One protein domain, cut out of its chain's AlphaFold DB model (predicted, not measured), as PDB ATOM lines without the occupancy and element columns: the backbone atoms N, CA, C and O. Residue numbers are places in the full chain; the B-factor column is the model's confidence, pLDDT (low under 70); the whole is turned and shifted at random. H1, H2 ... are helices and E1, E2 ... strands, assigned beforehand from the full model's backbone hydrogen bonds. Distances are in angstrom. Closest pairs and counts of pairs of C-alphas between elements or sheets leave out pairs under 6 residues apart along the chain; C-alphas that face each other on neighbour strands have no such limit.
ATOM      1  N   VAL A  13     -25.081  17.067  21.482       92.25
ATOM      2  CA  VAL A  13     -25.263  16.982  22.937       92.25
ATOM      3  C   VAL A  13     -26.743  17.045  23.270       92.25
ATOM      4  O   VAL A  13     -27.514  17.692  22.551       92.25
ATOM      5  N   ARG A  14     -27.154  16.397  24.358       92.75
ATOM      6  CA  ARG A  14     -28.553  16.389  24.778       92.75
ATOM      7  C   ARG A  14     -28.805  17.491  25.804       92.75
ATOM      8  O   ARG A  14     -28.301  17.453  26.917       92.75
ATOM      9  N   ILE A  15     -29.658  18.456  25.470       91.94
ATOM     10  CA  ILE A  15     -29.992  19.575  26.364       91.94
ATOM     11  C   ILE A  15     -31.364  19.341  27.002       91.94
ATOM     12  O   ILE A  15     -32.371  19.226  26.301       91.94
ATOM     13  N   GLU A  16     -31.424  19.304  28.336       91.38
ATOM     14  CA  GLU A  16     -32.683  19.250  29.088       91.38
ATOM     15  C   GLU A  16     -33.253  20.660  29.318       91.38
ATOM     16  O   GLU A  16     -32.577  21.556  29.823       91.38
ATOM     17  N   VAL A  17     -34.528  20.860  28.970       88.50
ATOM     18  CA  VAL A  17     -35.230  22.158  29.082       88.50
ATOM     19  C   VAL A  17     -36.310  22.163  30.169       88.50
ATOM     20  O   VAL A  17     -37.147  23.068  30.232       88.50
ATOM     21  N   GLY A  18     -36.297  21.147  31.034       84.62
ATOM     22  CA  GLY A  18     -37.246  20.967  32.126       84.62
ATOM     23  C   GLY A  18     -38.596  20.384  31.692       84.62
ATOM     24  O   GLY A  18     -38.971  20.360  30.515       84.62
ATOM     25  N   GLY A  19     -39.342  19.874  32.675       85.12
ATOM     26  CA  GLY A  19     -40.616  19.181  32.438       85.12
ATOM     27  C   GLY A  19     -40.450  17.841  31.716       85.12
ATOM     28  O   GLY A  19     -41.346  17.439  30.979       85.12
ATOM     29  N   GLY A  20     -39.291  17.188  31.873       88.06
ATOM     30  CA  GLY A  20     -38.962  15.921  31.212       88.06
ATOM     31  C   GLY A  20     -38.694  16.041  29.710       88.06
ATOM     32  O   GLY A  20     -38.649  15.028  29.018       88.06
ATOM     33  N   ARG A  21     -38.545  17.265  29.188       87.94
ATOM     34  CA  ARG A  21     -38.250  17.513  27.776       87.94
ATOM     35  C   ARG A  21     -36.761  17.746  27.577       87.94
ATOM     36  O   ARG A  21     -36.130  18.486  28.330       87.94
ATOM     37  N   SER A  22     -36.242  17.169  26.506       92.12
ATOM     38  CA  SER A  22     -34.880  17.375  26.034       92.12
ATOM     39  C   SER A  22     -34.859  17.432  24.517       92.12
ATOM     40  O   SER A  22     -35.756  16.879  23.877       92.12
ATOM     41  N   PHE A  23     -33.821  18.031  23.954       91.69
ATOM     42  CA  PHE A  23     -33.566  18.011  22.520       91.69
ATOM     43  C   PHE A  23     -32.084  17.754  22.252       91.69
ATOM     44  O   PHE A  23     -31.239  18.063  23.094       91.69
ATOM     45  N   ASP A  24     -31.785  17.207  21.078       92.50
ATOM     46  CA  ASP A  24     -30.410  17.038  20.621       92.50
ATOM     47  C   ASP A  24     -29.967  18.317  19.912       92.50
ATOM     48  O   ASP A  24     -30.601  18.781  18.959       92.50
ATOM     49  N   CYS A  25     -28.887  18.908  20.405       93.88
ATOM     50  CA  CYS A  25     -28.291  20.112  19.857       93.88
ATOM     51  C   CYS A  25     -26.987  19.746  19.148       93.88
ATOM     52  O   CYS A  25     -26.159  19.057  19.748       93.88
ATOM     53  N   PRO A  26     -26.752  20.213  17.911       95.38
ATOM     54  CA  PRO A  26     -25.444  20.096  17.289       95.38
ATOM     55  C   PRO A  26     -24.360  20.708  18.177       95.38
ATOM     56  O   PRO A  26     -24.560  21.763  18.788       95.38
ATOM     57  N   MET A  27     -23.211  20.044  18.234       95.00
ATOM     58  CA  MET A  27     -22.028  20.607  18.870       95.00
ATOM     59  C   MET A  27     -21.477  21.759  18.034       95.00
ATOM     60  O   MET A  27     -21.614  21.801  16.806       95.00
ATOM     61  N   LEU A  28     -20.818  22.697  18.704       96.31
ATOM     62  CA  LEU A  28     -20.008  23.698  18.035       96.31
ATOM     63  C   LEU A  28     -18.810  23.024  17.347       96.31
ATOM     64  O   LEU A  28     -18.268  22.044  17.859       96.31
ATOM     65  N   PRO A  29     -18.371  23.537  16.185       93.31
ATOM     66  CA  PRO A  29     -17.203  22.992  15.507       93.31
ATOM     67  C   PRO A  29     -15.949  23.181  16.366       93.31
ATOM     68  O   PRO A  29     -15.853  24.139  17.127       93.31
ATOM     69  N   VAL A  30     -14.938  22.331  16.173       90.25
ATOM     70  CA  VAL A  30     -13.652  22.410  16.901       90.25
ATOM     71  C   VAL A  30     -12.992  23.790  16.772       90.25
ATOM     72  O   VAL A  30     -12.364  24.266  17.711       90.25
ATOM     73  N   SER A  31     -13.195  24.489  15.649       91.25
ATOM     74  CA  SER A  31     -12.708  25.862  15.448       91.25
ATOM     75  C   SER A  31     -13.318  26.896  16.405       91.25
ATOM     76  O   SER A  31     -12.787  27.995  16.528       91.25
ATOM     77  N   ALA A  32     -14.419  26.573  17.087       95.12
ATOM     78  CA  ALA A  32     -15.023  27.428  18.103       95.12
ATOM     79  C   ALA A  32     -14.230  27.442  19.422       95.12
ATOM     80  O   ALA A  32     -14.470  28.324  20.243       95.12
ATOM     81  N   ILE A  33     -13.292  26.506  19.633       95.12
ATOM     82  CA  ILE A  33     -12.428  26.475  20.825       95.12
ATOM     83  C   ILE A  33     -11.585  27.750  20.896       95.12
ATOM     84  O   ILE A  33     -11.625  28.443  21.908       95.12
ATOM     85  N   ASP A  34     -10.912  28.109  19.801       95.56
ATOM     86  CA  ASP A  34     -10.067  29.309  19.745       95.56
ATOM     87  C   ASP A  34     -10.887  30.588  19.997       95.56
ATOM     88  O   ASP A  34     -10.449  31.508  20.689       95.56
ATOM     89  N   GLU A  35     -12.116  30.643  19.470       95.94
ATOM     90  CA  GLU A  35     -13.037  31.756  19.720       95.94
ATOM     91  C   GLU A  35     -13.451  31.823  21.197       95.94
ATOM     92  O   GLU A  35     -13.464  32.906  21.789       95.94
ATOM     93  N   PHE A  36     -13.761  30.676  21.802       96.75
ATOM     94  CA  PHE A  36     -14.144  30.589  23.206       96.75
ATOM     95  C   PHE A  36     -12.997  30.978  24.140       96.75
ATOM     96  O   PHE A  36     -13.211  31.740  25.084       96.75
ATOM     97  N   ASP A  37     -11.775  30.529  23.861       95.44
ATOM     98  CA  ASP A  37     -10.600  30.907  24.644       95.44
ATOM     99  C   ASP A  37     -10.302  32.407  24.520       95.44
ATOM    100  O   ASP A  37     -10.076  33.066  25.538       95.44
ATOM    101  N   GLY A  38     -10.461  33.001  23.331       95.00
ATOM    102  CA  GLY A  38     -10.379  34.457  23.167       95.00
ATOM    103  C   GLY A  38     -11.427  35.226  23.990       95.00
ATOM    104  O   GLY A  38     -11.150  36.307  24.518       95.00
ATOM    105  N   ILE A  39     -12.632  34.673  24.163       95.06
ATOM    106  CA  ILE A  39     -13.653  35.248  25.057       95.06
ATOM    107  C   ILE A  39     -13.244  35.105  26.531       95.06
ATOM    108  O   ILE A  39     -13.464  36.029  27.319       95.06
ATOM    109  N   ARG A  40     -12.636  33.979  26.922       93.00
ATOM    110  CA  ARG A  40     -12.144  33.760  28.293       93.00
ATOM    111  C   ARG A  40     -11.007  34.711  28.656       93.00
ATOM    112  O   ARG A  40     -10.999  35.246  29.764       93.00
ATOM    113  N   GLU A  41     -10.092  34.970  27.729       93.69
ATOM    114  CA  GLU A  41      -9.049  35.986  27.904       93.69
ATOM    115  C   GLU A  41      -9.658  37.381  28.071       93.69
ATOM    116  O   GLU A  41      -9.303  38.114  28.997       93.69
ATOM    117  N   MET A  42     -10.647  37.720  27.235       91.81
ATOM    118  CA  MET A  42     -11.377  38.981  27.348       91.81
ATOM    119  C   MET A  42     -12.024  39.127  28.730       91.81
ATOM    120  O   MET A  42     -11.870  40.177  29.351       91.81
ATOM    121  N   LEU A  43     -12.657  38.065  29.245       90.88
ATOM    122  CA  LEU A  43     -13.219  38.007  30.600       90.88
ATOM    123  C   LEU A  43     -12.182  38.273  31.695       90.88
ATOM    124  O   LEU A  43     -12.462  39.031  32.623       90.88
ATOM    125  N   GLY A  44     -10.981  37.702  31.571       90.00
ATOM    126  CA  GLY A  44      -9.877  37.939  32.507       90.00
ATOM    127  C   GLY A  44      -9.370  39.386  32.516       90.00
ATOM    128  O   GLY A  44      -8.753  39.816  33.489       90.00
ATOM    129  N   SER A  45      -9.658  40.144  31.457       89.00
ATOM    130  CA  SER A  45      -9.252  41.542  31.277       89.00
ATOM    131  C   SER A  45     -10.393  42.558  31.437       89.00
ATOM    132  O   SER A  45     -10.208  43.729  31.111       89.00
ATOM    133  N   VAL A  46     -11.576  42.143  31.915       89.38
ATOM    134  CA  VAL A  46     -12.743  43.037  32.033       89.38
ATOM    135  C   VAL A  46     -12.469  44.154  33.038       89.38
ATOM    136  O   VAL A  46     -12.497  43.960  34.250       89.38
ATOM    137  N   ASP A  47     -12.274  45.353  32.504       89.38
ATOM    138  CA  ASP A  47     -12.106  46.602  33.244       89.38
ATOM    139  C   ASP A  47     -13.320  47.539  33.093       89.38
ATOM    140  O   ASP A  47     -13.481  48.491  33.858       89.38
ATOM    141  N   LYS A  48     -14.179  47.270  32.100       90.56
ATOM    142  CA  LYS A  48     -15.288  48.133  31.683       90.56
ATOM    143  C   LYS A  48     -16.585  47.353  31.439       90.56
ATOM    144  O   LYS A  48     -16.545  46.238  30.908       90.56
ATOM    145  N   PRO A  49     -17.757  47.946  31.741       91.75
ATOM    146  CA  PRO A  49     -19.062  47.340  31.456       91.75
ATOM    147  C   PRO A  49     -19.279  46.985  29.979       91.75
ATOM    148  O   PRO A  49     -19.994  46.035  29.665       91.75
ATOM    149  N   GLU A  50     -18.678  47.739  29.062       93.00
ATOM    150  CA  GLU A  50     -18.777  47.518  27.618       93.00
ATOM    151  C   GLU A  50     -18.125  46.195  27.207       93.00
ATOM    152  O   GLU A  50     -18.722  45.441  26.440       93.00
ATOM    153  N   THR A  51     -16.961  45.872  27.780       92.25
ATOM    154  CA  THR A  51     -16.265  44.596  27.562       92.25
ATOM    155  C   THR A  51     -17.135  43.429  28.021       92.25
ATOM    156  O   THR A  51     -17.276  42.434  27.316       92.25
ATOM    157  N   LEU A  52     -17.814  43.580  29.161       94.00
ATOM    158  CA  LEU A  52     -18.734  42.563  29.661       94.00
ATOM    159  C   LEU A  52     -19.932  42.361  28.718       94.00
ATOM    160  O   LEU A  52     -20.296  41.226  28.413       94.00
ATOM    161  N   ARG A  53     -20.538  43.447  28.220       93.88
ATOM    162  CA  ARG A  53     -21.642  43.368  27.242       93.88
ATOM    163  C   ARG A  53     -21.206  42.694  25.944       93.88
ATOM    164  O   ARG A  53     -21.977  41.921  25.380       93.88
ATOM    165  N   GLU A  54     -19.987  42.967  25.495       94.69
ATOM    166  CA  GLU A  54     -19.400  42.338  24.314       94.69
ATOM    167  C   GLU A  54     -19.189  40.833  24.521       94.69
ATOM    168  O   GLU A  54     -19.560  40.043  23.654       94.69
ATOM    169  N   VAL A  55     -18.702  40.413  25.694       95.56
ATOM    170  CA  VAL A  55     -18.619  38.989  26.057       95.56
ATOM    171  C   VAL A  55     -19.996  38.325  26.001       95.56
ATOM    172  O   VAL A  55     -20.154  37.287  25.359       95.56
ATOM    173  N   PHE A  56     -21.014  38.935  26.623       96.00
ATOM    174  CA  PHE A  56     -22.390  38.425  26.569       96.00
ATOM    175  C   PHE A  56     -22.882  38.264  25.130       96.00
ATOM    176  O   PHE A  56     -23.504  37.254  24.802       96.00
ATOM    177  N   ARG A  57     -22.617  39.258  24.276       96.00
ATOM    178  CA  ARG A  57     -23.004  39.227  22.865       96.00
ATOM    179  C   ARG A  57     -22.337  38.054  22.145       96.00
ATOM    180  O   ARG A  57     -23.046  37.254  21.541       96.00
ATOM    181  N   ARG A  58     -21.016  37.905  22.270       96.81
ATOM    182  CA  ARG A  58     -20.258  36.836  21.599       96.81
ATOM    183  C   ARG A  58     -20.676  35.442  22.053       96.81
ATOM    184  O   ARG A  58     -20.915  34.588  21.210       96.81
ATOM    185  N   LEU A  59     -20.849  35.219  23.357       97.31
ATOM    186  CA  LEU A  59     -21.304  33.920  23.870       97.31
ATOM    187  C   LEU A  59     -22.696  33.548  23.342       97.31
ATOM    188  O   LEU A  59     -22.928  32.405  22.952       97.31
ATOM    189  N   ARG A  60     -23.621  34.515  23.290       97.12
ATOM    190  CA  ARG A  60     -24.960  34.295  22.721       97.12
ATOM    191  C   ARG A  60     -24.895  33.981  21.234       97.12
ATOM    192  O   ARG A  60     -25.588  33.076  20.788       97.12
ATOM    193  N   GLU A  61     -24.068  34.704  20.485       96.50
ATOM    194  CA  GLU A  61     -23.862  34.456  19.057       96.50
ATOM    195  C   GLU A  61     -23.265  33.078  18.798       96.50
ATOM    196  O   GLU A  61     -23.723  32.401  17.885       96.50
ATOM    197  N   MET A  62     -22.300  32.634  19.606       97.25
ATOM    198  CA  MET A  62     -21.759  31.279  19.506       97.25
ATOM    199  C   MET A  62     -22.850  30.233  19.732       97.25
ATOM    200  O   MET A  62     -23.073  29.396  18.861       97.25
ATOM    201  N   ALA A  63     -23.577  30.310  20.849       97.12
ATOM    202  CA  ALA A  63     -24.635  29.349  21.156       97.12
ATOM    203  C   ALA A  63     -25.743  29.339  20.081       97.12
ATOM    204  O   ALA A  63     -26.204  28.277  19.661       97.12
ATOM    205  N   ALA A  64     -26.141  30.514  19.581       96.62
ATOM    206  CA  ALA A  64     -27.201  30.658  18.583       96.62
ATOM    207  C   ALA A  64     -26.868  30.049  17.207       96.62
ATOM    208  O   ALA A  64     -27.786  29.822  16.426       96.62
ATOM    209  N   ARG A  65     -25.595  29.765  16.893       96.31
ATOM    210  CA  ARG A  65     -25.208  29.120  15.619       96.31
ATOM    211  C   ARG A  65     -25.708  27.683  15.498       96.31
ATOM    212  O   ARG A  65     -25.857  27.197  14.382       96.31
ATOM    213  N   VAL A  66     -25.889  27.005  16.630       96.25
ATOM    214  CA  VAL A  66     -26.241  25.579  16.682       96.25
ATOM    215  C   VAL A  66     -27.569  25.321  17.387       96.25
ATOM    216  O   VAL A  66     -28.195  24.294  17.141       96.25
ATOM    217  N   LEU A  67     -28.028  26.248  18.232       95.62
ATOM    218  CA  LEU A  67     -29.319  26.124  18.898       95.62
ATOM    219  C   LEU A  67     -30.488  26.203  17.906       95.62
ATOM    220  O   LEU A  67     -30.488  27.068  17.030       95.62
ATOM    221  N   PRO A  68     -31.541  25.388  18.098       93.25
ATOM    222  CA  PRO A  68     -32.791  25.561  17.373       93.25
ATOM    223  C   PRO A  68     -33.376  26.964  17.587       93.25
ATOM    224  O   PRO A  68     -33.331  27.511  18.695       93.25
ATOM    225  N   GLU A  69     -33.972  27.529  16.533       92.25
ATOM    226  CA  GLU A  69     -34.475  28.912  16.522       92.25
ATOM    227  C   GLU A  69     -35.474  29.201  17.655       92.25
ATOM    228  O   GLU A  69     -35.492  30.299  18.206       92.25
ATOM    229  N   GLU A  70     -36.262  28.202  18.059       92.44
ATOM    230  CA  GLU A  70     -37.235  28.310  19.153       92.44
ATOM    231  C   GLU A  70     -36.598  28.588  20.527       92.44
ATOM    232  O   GLU A  70     -37.232  29.209  21.387       92.44
ATOM    233  N   TYR A  71     -35.338  28.189  20.737       92.44
ATOM    234  CA  TYR A  71     -34.617  28.389  22.001       92.44
ATOM    235  C   TYR A  71     -33.720  29.630  21.992       92.44
ATOM    236  O   TYR A  71     -33.416  30.165  23.064       92.44
ATOM    237  N   ALA A  72     -33.333  30.137  20.817       90.06
ATOM    238  CA  ALA A  72     -32.426  31.280  20.688       90.06
ATOM    239  C   ALA A  72     -32.886  32.545  21.458       90.06
ATOM    240  O   ALA A  72     -32.056  33.147  22.147       90.06
ATOM    241  N   PRO A  73     -34.184  32.932  21.476       93.25
ATOM    242  CA  PRO A  73     -34.649  34.064  22.287       93.25
ATOM    243  C   PRO A  73     -34.432  33.875  23.797       93.25
ATOM    244  O   PRO A  73     -34.283  34.851  24.538       93.25
ATOM    245  N   GLY A  74     -34.399  32.624  24.271       93.12
ATOM    246  CA  GLY A  74     -34.188  32.279  25.676       93.12
ATOM    247  C   GLY A  74     -32.804  32.672  26.200       93.12
ATOM    248  O   GLY A  74     -32.681  33.025  27.374       93.12
ATOM    249  N   LEU A  75     -31.790  32.722  25.329       93.88
ATOM    250  CA  LEU A  75     -30.410  33.096  25.672       93.88
ATOM    251  C   LEU A  75     -30.298  34.497  26.292       93.88
ATOM    252  O   LEU A  75     -29.379  34.777  27.066       93.88
ATOM    253  N   ALA A  76     -31.250  35.387  25.996       93.44
ATOM    254  CA  ALA A  76     -31.303  36.721  26.584       93.44
ATOM    255  C   ALA A  76     -31.496  36.698  28.113       93.44
ATOM    256  O   ALA A  76     -31.130  37.663  28.786       93.44
ATOM    257  N   ARG A  77     -32.048  35.605  28.658       94.19
ATOM    258  CA  ARG A  77     -32.341  35.428  30.089       94.19
ATOM    259  C   ARG A  77     -31.201  34.784  30.873       94.19
ATOM    260  O   ARG A  77     -31.272  34.739  32.097       94.19
ATOM    261  N   PHE A  78     -30.186  34.265  30.191       94.94
ATOM    262  CA  PHE A  78     -29.092  33.572  30.854       94.94
ATOM    263  C   PHE A  78     -28.165  34.572  31.547       94.94
ATOM    264  O   PHE A  78     -27.851  35.640  31.006       94.94
ATOM    265  N   THR A  79     -27.701  34.192  32.736       95.62
ATOM    266  CA  THR A  79     -26.549  34.827  33.378       95.62
ATOM    267  C   THR A  79     -25.276  34.489  32.606       95.62
ATOM    268  O   THR A  79     -25.253  33.554  31.802       95.62
ATOM    269  N   LEU A  80     -24.206  35.248  32.849       94.50
ATOM    270  CA  LEU A  80     -22.917  35.010  32.201       94.50
ATOM    271  C   LEU A  80     -22.426  33.579  32.444       94.50
ATOM    272  O   LEU A  80     -22.125  32.875  31.487       94.50
ATOM    273  N   ASP A  81     -22.425  33.136  33.702       95.06
ATOM    274  CA  ASP A  81     -21.939  31.807  34.083       95.06
ATOM    275  C   ASP A  81     -22.685  30.699  33.336       95.06
ATOM    276  O   ASP A  81     -22.070  29.767  32.828       95.06
ATOM    277  N   LYS A  82     -24.007  30.845  33.176       95.50
ATOM    278  CA  LYS A  82     -24.826  29.872  32.449       95.50
ATOM    279  C   LYS A  82     -24.602  29.902  30.941       95.50
ATOM    280  O   LYS A  82     -24.724  28.862  30.303       95.50
ATOM    281  N   LEU A  83     -24.267  31.055  30.359       96.06
ATOM    282  CA  LEU A  83     -23.852  31.120  28.955       96.06
ATOM    283  C   LEU A  83     -22.490  30.463  28.741       96.06
ATOM    284  O   LEU A  83     -22.324  29.745  27.762       96.06
ATOM    285  N   ILE A  84     -21.537  30.688  29.647       96.50
ATOM    286  CA  ILE A  84     -20.218  30.049  29.594       96.50
ATOM    287  C   ILE A  84     -20.375  28.531  29.695       96.50
ATOM    288  O   ILE A  84     -19.819  27.812  28.870       96.50
ATOM    289  N   GLU A  85     -21.163  28.055  30.661       95.50
ATOM    290  CA  GLU A  85     -21.466  26.634  30.855       95.50
ATOM    291  C   GLU A  85     -22.111  26.023  29.607       95.50
ATOM    292  O   GLU A  85     -21.635  25.008  29.109       95.50
ATOM    293  N   LEU A  86     -23.132  26.678  29.046       95.94
ATOM    294  CA  LEU A  86     -23.797  26.216  27.830       95.94
ATOM    295  C   LEU A  86     -22.837  26.151  26.636       95.94
ATOM    296  O   LEU A  86     -22.818  25.151  25.928       95.94
ATOM    297  N   VAL A  87     -22.043  27.196  26.393       96.88
ATOM    298  CA  VAL A  87     -21.102  27.217  25.262       96.88
ATOM    299  C   VAL A  87     -20.010  26.165  25.445       96.88
ATOM    300  O   VAL A  87     -19.706  25.449  24.496       96.88
ATOM    301  N   ALA A  88     -19.466  26.012  26.654       95.44
ATOM    302  CA  ALA A  88     -18.505  24.954  26.949       95.44
ATOM    303  C   ALA A  88     -19.118  23.568  26.706       95.44
ATOM    304  O   ALA A  88     -18.489  22.719  26.078       95.44
ATOM    305  N   TYR A  89     -20.364  23.359  27.127       95.06
ATOM    306  CA  TYR A  89     -21.075  22.111  26.889       95.06
ATOM    307  C   TYR A  89     -21.311  21.849  25.395       95.06
ATOM    308  O   TYR A  89     -21.076  20.745  24.923       95.06
ATOM    309  N   LEU A  90     -21.658  22.873  24.614       95.62
ATOM    310  CA  LEU A  90     -21.780  22.761  23.158       95.62
ATOM    311  C   LEU A  90     -20.441  22.457  22.462       95.62
ATOM    312  O   LEU A  90     -20.456  21.905  21.367       95.62
ATOM    313  N   ILE A  91     -19.297  22.811  23.055       94.69
ATOM    314  CA  ILE A  91     -17.960  22.535  22.498       94.69
ATOM    315  C   ILE A  91     -17.472  21.133  22.876       94.69
ATOM    316  O   ILE A  91     -16.937  20.420  22.031       94.69
ATOM    317  N   TYR A  92     -17.612  20.747  24.144       91.62
ATOM    318  CA  TYR A  92     -16.965  19.547  24.686       91.62
ATOM    319  C   TYR A  92     -17.927  18.363  24.874       91.62
ATOM    320  O   TYR A  92     -17.499  17.202  24.865       91.62
ATOM    321  N   GLY A  93     -19.224  18.646  25.029       88.62
ATOM    322  CA  GLY A  93     -20.230  17.695  25.499       88.62
ATOM    323  C   GLY A  93     -19.885  17.090  26.858       88.62
ATOM    324  O   GLY A  93     -18.895  17.469  27.485       88.62
TER     325      GLY A  93
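What this domain is: This is residues 13 to 93 of the 118 residues of an uncharacterized protein of Victivallales bacterium CCUG 44730 (UniProt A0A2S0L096). Three helices side by side, H1, H2 and H4, form a small bundle, with short H3 by one end of H2 and a two-stranded hairpin, E1 and E2, at one end of the long axis. The printed part has 81 residues, four named helices and two strands, ordered E1 E2 H1 H2 H3 H4, mostly helix. It is compact, with radius of gyration of the C-alphas 12.8 A, and spans 41 by 26 by 17 A.

How they stand to each other: E1, residues 13 to 18, and E2, residues 21 to 26, form an antiparallel hairpin; N 15 and O 23, 2.9 A apart, are within hydrogen-bond range. H1, residues 32 to 44, touches H2, residues 49 to 64, opposite ways at a shallow tilt of 20 degrees; closest C-alphas Ile 39 and Val 55, 6.3 A. H4, residues 80 to 92, touches residues 56 to 63 of H2 alone; closest C-alphas Val 87 and Ala 63, 5.8 A. In H3, residues 72 to 77, 0 of 2 O i to N i+4 pairs but 3 of 3 O i to N i+3 pairs are within range.

Where its parts are: E1 begins at C-alpha 13 (-25.263, 16.982, 22.937). H2 measures 22.6 A. H4 ends at C-alpha 92 (-16.965, 19.547, 24.686).

The domain as a whole: The printed part has no cut and no long link; no printed residue is under 70.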